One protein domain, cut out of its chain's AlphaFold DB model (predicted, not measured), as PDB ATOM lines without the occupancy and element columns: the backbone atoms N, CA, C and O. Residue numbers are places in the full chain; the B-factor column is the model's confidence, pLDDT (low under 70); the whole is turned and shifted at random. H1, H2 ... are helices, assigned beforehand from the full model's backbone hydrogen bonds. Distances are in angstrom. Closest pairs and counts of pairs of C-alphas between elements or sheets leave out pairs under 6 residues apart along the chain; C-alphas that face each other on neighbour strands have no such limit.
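This is residues 232 to 272 of the 299 residues of the protein "HNHc domain-containing protein" of Aspergillus turcosus (UniProt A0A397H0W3). Two helices stand about perpendicular in a T-like shape: H1 is the stem, and the bar is made by H2, the tail after it and the long loop that swings out from the end of H1 and folds back to the beginning of H2. Residues 232 to 238 of H1 stick out at the foot of the stem, and residues 267 to 272 stick out at one end of the bar. The printed part has 41 residues, with two named helices in the order H1, H2 and no named strand; its class is all helix. It is only just compact, close to loose, with a radius of gyration of the C-alphas of 10.7 A, and the C-alphas span 31 by 22 by 16 A.

H1 is residues 232 to 247, 22.7 A from first to last C-alpha, and begins at C-alpha 232 at (2.290, 17.013, -29.830). The link passes Asn 254, whose C-alpha is at (-8.791, 15.723, -7.466). H2 is residues 259 to 269, 15.0 A long, and ends at C-alpha 269 at (-14.966, 28.561, -30.220).

H1 and H2 are close but not clearly touching, with 1 pair of C-alphas within 8 A. The closest C-alphas of the two are those of Met 243 and Tyr 262, 6.3 A apart. Their lines are about perpendicular, at 86 degrees, and their centres are 12.6 A apart. In H1 and H2 every O i to N i+4 pair is within hydrogen-bond range.

The two C-alphas farthest apart are those of Asn 254 and Trp 272, 32.2 A. The printed part has no cut. The link from H1 to H2, 11 residues, is long. The mean pLDDT of the printed part is 78.0, and residues 268 to 272 are under 70.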
ATOM      1  N   VAL A 232       3.329  15.973 -29.899       87.25
ATOM      2  CA  VAL A 232       2.290  17.013 -29.830       87.25
ATOM      3  C   VAL A 232       0.938  16.470 -30.286       87.25
ATOM      4  O   VAL A 232      -0.083  16.818 -29.703       87.25
ATOM      5  N   GLY A 233       0.914  15.559 -31.263       84.94
ATOM      6  CA  GLY A 233      -0.327  14.915 -31.695       84.94
ATOM      7  C   GLY A 233      -1.023  14.142 -30.568       84.94
ATOM      8  O   GLY A 233      -2.231  14.260 -30.406       84.94
ATOM      9  N   GLU A 234      -0.272  13.404 -29.740       85.56
ATOM     10  CA  GLU A 234      -0.839  12.649 -28.610       85.56
ATOM     11  C   GLU A 234      -1.344  13.590 -27.500       85.56
ATOM     12  O   GLU A 234      -2.356  13.307 -26.854       85.56
ATOM     13  N   TYR A 235      -0.677  14.734 -27.309       87.44
ATOM     14  CA  TYR A 235      -1.139  15.786 -26.405       87.44
ATOM     15  C   TYR A 235      -2.454  16.422 -26.877       87.44
ATOM     16  O   TYR A 235      -3.368  16.572 -26.070       87.44
ATOM     17  N   ILE A 236      -2.567  16.755 -28.167       85.38
ATOM     18  CA  ILE A 236      -3.785  17.329 -28.763       85.38
ATOM     19  C   ILE A 236      -4.950  16.330 -28.689       85.38
ATOM     20  O   ILE A 236      -6.034  16.694 -28.243       85.38
ATOM     21  N   ASP A 237      -4.718  15.063 -29.046       85.38
ATOM     22  CA  ASP A 237      -5.736  14.005 -28.954       85.38
ATOM     23  C   ASP A 237      -6.239  13.836 -27.510       85.38
ATOM     24  O   ASP A 237      -7.434  13.656 -27.270       85.38
ATOM     25  N   LYS A 238      -5.325  13.890 -26.529       85.88
ATOM     26  CA  LYS A 238      -5.695  13.870 -25.112       85.88
ATOM     27  C   LYS A 238      -6.506  15.108 -24.742       85.88
ATOM     28  O   LYS A 238      -7.530  14.958 -24.096       85.88
ATOM     29  N   PHE A 239      -6.065  16.293 -25.153       85.62
ATOM     30  CA  PHE A 239      -6.765  17.537 -24.863       85.62
ATOM     31  C   PHE A 239      -8.219  17.485 -25.340       85.62
ATOM     32  O   PHE A 239      -9.113  17.723 -24.539       85.62
ATOM     33  N   PHE A 240      -8.472  17.094 -26.594       83.69
ATOM     34  CA  PHE A 240      -9.840  16.983 -27.110       83.69
ATOM     35  C   PHE A 240     -10.692  15.972 -26.339       83.69
ATOM     36  O   PHE A 240     -11.842  16.273 -26.032       83.69
ATOM     37  N   ARG A 241     -10.127  14.815 -25.977       84.88
ATOM     38  CA  ARG A 241     -10.829  13.827 -25.146       84.88
ATOM     39  C   ARG A 241     -11.168  14.384 -23.761       84.88
ATOM     40  O   ARG A 241     -12.309  14.267 -23.335       84.88
ATOM     41  N   ASP A 242     -10.214  15.040 -23.101       83.75
ATOM     42  CA  ASP A 242     -10.428  15.656 -21.786       83.75
ATOM     43  C   ASP A 242     -11.541  16.737 -21.857       83.75
ATOM     44  O   ASP A 242     -12.292  16.921 -20.899       83.75
ATOM     45  N   MET A 243     -11.677  17.456 -22.985       83.00
ATOM     46  CA  MET A 243     -12.759  18.434 -23.198       83.00
ATOM     47  C   MET A 243     -14.129  17.772 -23.433       83.00
ATOM     48  O   MET A 243     -15.136  18.292 -22.954       83.00
ATOM     49  N   GLU A 244     -14.179  16.651 -24.160       82.19
ATOM     50  CA  GLU A 244     -15.408  15.873 -24.397       82.19
ATOM     51  C   GLU A 244     -15.936  15.252 -23.094       82.19
ATOM     52  O   GLU A 244     -17.124  15.360 -22.788       82.19
ATOM     53  N   GLU A 245     -15.045  14.680 -22.278       82.06
ATOM     54  CA  GLU A 245     -15.370  14.154 -20.943       82.06
ATOM     55  C   GLU A 245     -15.950  15.261 -20.037       82.06
ATOM     56  O   GLU A 245     -16.957  15.065 -19.346       82.06
ATOM     57  N   LEU A 246     -15.381  16.468 -20.105       81.38
ATOM     58  CA  LEU A 246     -15.868  17.624 -19.354       81.38
ATOM     59  C   LEU A 246     -17.233  18.137 -19.849       81.38
ATOM     60  O   LEU A 246     -18.065  18.534 -19.030       81.38
ATOM     61  N   GLU A 247     -17.496  18.112 -21.159       74.44
ATOM     62  CA  GLU A 247     -18.821  18.417 -21.725       74.44
ATOM     63  C   GLU A 247     -19.881  17.399 -21.275       74.44
ATOM     64  O   GLU A 247     -21.024  17.776 -21.006       74.44
ATOM     65  N   GLY A 248     -19.481  16.139 -21.085       77.12
ATOM     66  CA  GLY A 248     -20.293  15.087 -20.467       77.12
ATOM     67  C   GLY A 248     -20.569  15.278 -18.967       77.12
ATOM     68  O   GLY A 248     -21.333  14.505 -18.386       77.12
ATOM     69  N   GLY A 249     -19.996  16.310 -18.338       71.69
ATOM     70  CA  GLY A 249     -20.194  16.647 -16.925       71.69
ATOM     71  C   GLY A 249     -19.188  16.004 -15.967       71.69
ATOM     72  O   GLY A 249     -19.366  16.096 -14.748       71.69
ATOM     73  N   GLU A 250     -18.129  15.368 -16.473       73.12
ATOM     74  CA  GLU A 250     -17.123  14.715 -15.637       73.12
ATOM     75  C   GLU A 250     -16.072  15.726 -15.144       73.12
ATOM     76  O   GLU A 250     -15.097  16.050 -15.818       73.12
ATOM     77  N   ILE A 251     -16.259  16.234 -13.922       79.31
ATOM     78  CA  ILE A 251     -15.243  17.024 -13.212       79.31
ATOM     79  C   ILE A 251     -14.555  16.127 -12.187       79.31
ATOM     80  O   ILE A 251     -15.182  15.596 -11.266       79.31
ATOM     81  N   MET A 252     -13.239  15.985 -12.305       77.94
ATOM     82  CA  MET A 252     -12.459  15.203 -11.360       77.94
ATOM     83  C   MET A 252     -12.333  15.946 -10.028       77.94
ATOM     84  O   MET A 252     -11.775  17.041  -9.946       77.94
ATOM     85  N   ALA A 253     -12.755  15.299  -8.941       76.75
ATOM     86  CA  ALA A 253     -12.660  15.843  -7.584       76.75
ATOM     87  C   ALA A 253     -11.214  16.102  -7.107       76.75
ATOM     88  O   ALA A 253     -11.003  16.804  -6.121       76.75
ATOM     89  N   ASN A 254     -10.208  15.539  -7.787       81.38
ATOM     90  CA  ASN A 254      -8.791  15.723  -7.466       81.38
ATOM     91  C   ASN A 254      -8.188  17.025  -8.033       81.38
ATOM     92  O   ASN A 254      -6.988  17.238  -7.876       81.38
ATOM     93  N   GLY A 255      -8.984  17.861  -8.712       75.81
ATOM     94  CA  GLY A 255      -8.520  19.122  -9.299       75.81
ATOM     95  C   GLY A 255      -7.632  18.961 -10.537       75.81
ATOM     96  O   GLY A 255      -7.011  19.928 -10.957       75.81
ATOM     97  N   SER A 256      -7.553  17.763 -11.127       78.50
ATOM     98  CA  SER A 256      -6.788  17.513 -12.360       78.50
ATOM     99  C   SER A 256      -7.526  17.948 -13.631       78.50
ATOM    100  O   SER A 256      -6.947  17.892 -14.718       78.50
ATOM    101  N   THR A 257      -8.801  18.327 -13.525       80.88
ATOM    102  CA  THR A 257      -9.589  18.819 -14.657       80.88
ATOM    103  C   THR A 257      -9.111  20.210 -15.057       80.88
ATOM    104  O   THR A 257      -9.087  21.122 -14.236       80.88
ATOM    105  N   ARG A 258      -8.777  20.379 -16.337       79.69
ATOM    106  CA  ARG A 258      -8.261  21.624 -16.929       79.69
ATOM    107  C   ARG A 258      -9.401  22.585 -17.283       79.69
ATOM    108  O   ARG A 258      -9.639  22.883 -18.453       79.69
ATOM    109  N   ILE A 259     -10.163  23.008 -16.274       83.00
ATOM    110  CA  ILE A 259     -11.368  23.836 -16.461       83.00
ATOM    111  C   ILE A 259     -11.001  25.182 -17.099       83.00
ATOM    112  O   ILE A 259     -11.737  25.667 -17.956       83.00
ATOM    113  N   GLU A 260      -9.856  25.767 -16.733       83.62
ATOM    114  CA  GLU A 260      -9.363  27.010 -17.329       83.62
ATOM    115  C   GLU A 260      -9.186  26.906 -18.849       83.62
ATOM    116  O   GLU A 260      -9.645  27.782 -19.584       83.62
ATOM    117  N   ASP A 261      -8.602  25.807 -19.326       82.38
ATOM    118  CA  ASP A 261      -8.363  25.602 -20.752       82.38
ATOM    119  C   ASP A 261      -9.667  25.328 -21.503       82.38
ATOM    120  O   ASP A 261      -9.828  25.780 -22.633       82.38
ATOM    121  N   TYR A 262     -10.622  24.643 -20.869       81.31
ATOM    122  CA  TYR A 262     -11.954  24.428 -21.432       81.31
ATOM    123  C   TYR A 262     -12.734  25.730 -21.592       81.31
ATOM    124  O   TYR A 262     -13.331  25.968 -22.641       81.31
ATOM    125  N   VAL A 263     -12.720  26.592 -20.573       83.19
ATOM    126  CA  VAL A 263     -13.376  27.904 -20.647       83.19
ATOM    127  C   VAL A 263     -12.727  28.747 -21.740       83.19
ATOM    128  O   VAL A 263     -13.441  29.318 -22.562       83.19
ATOM    129  N   LEU A 264     -11.392  28.775 -21.806       81.50
ATOM    130  CA  LEU A 264     -10.676  29.491 -22.860       81.50
ATOM    131  C   LEU A 264     -11.015  28.938 -24.254       81.50
ATOM    132  O   LEU A 264     -11.314  29.710 -25.161       81.50
ATOM    133  N   PHE A 265     -11.036  27.613 -24.407       77.88
ATOM    134  CA  PHE A 265     -11.408  26.935 -25.648       77.88
ATOM    135  C   PHE A 265     -12.847  27.252 -26.075       77.88
ATOM    136  O   PHE A 265     -13.087  27.565 -27.240       77.88
ATOM    137  N   ARG A 266     -13.812  27.232 -25.148       77.88
ATOM    138  CA  ARG A 266     -15.216  27.570 -25.436       77.88
ATOM    139  C   ARG A 266     -15.385  29.030 -25.833       77.88
ATOM    140  O   ARG A 266     -16.072  29.296 -26.812       77.88
ATOM    141  N   LEU A 267     -14.738  29.950 -25.121       79.00
ATOM    142  CA  LEU A 267     -14.763  31.379 -25.450       79.00
ATOM    143  C   LEU A 267     -14.101  31.666 -26.807       79.00
ATOM    144  O   LEU A 267     -14.550  32.547 -27.533       79.00
ATOM    145  N   ALA A 268     -13.074  30.896 -27.174       68.00
ATOM    146  CA  ALA A 268     -12.461  30.947 -28.500       68.00
ATOM    147  C   ALA A 268     -13.337  30.330 -29.605       68.00
ATOM    148  O   ALA A 268     -13.312  30.785 -30.748       68.00
ATOM    149  N   GLY A 269     -14.113  29.292 -29.280       59.09
ATOM    150  CA  GLY A 269     -14.966  28.561 -30.220       59.09
ATOM    151  C   GLY A 269     -16.305  29.231 -30.541       59.09
ATOM    152  O   GLY A 269     -16.888  28.942 -31.584       59.09
ATOM    153  N   THR A 270     -16.801  30.143 -29.697       51.53
ATOM    154  CA  THR A 270     -18.110  30.801 -29.887       51.53
ATOM    155  C   THR A 270     -18.203  31.733 -31.102       51.53
ATOM    156  O   THR A 270     -19.307  32.114 -31.468       51.53
ATOM    157  N   GLU A 271     -17.094  32.046 -31.777       48.72
ATOM    158  CA  GLU A 271     -17.094  32.764 -33.067       48.72
ATOM    159  C   GLU A 271     -17.296  31.851 -34.295       48.72
ATOM    160  O   GLU A 271     -17.569  32.352 -35.380       48.72
ATOM    161  N   TRP A 272     -17.198  30.521 -34.157       46.34
ATOM    162  CA  TRP A 272     -17.281  29.573 -35.286       46.34
ATOM    163  C   TRP A 272     -18.691  29.015 -35.554       46.34
ATOM    164  O   TRP A 272     -18.931  28.426 -36.608       46.34
TER     165      TRP A 272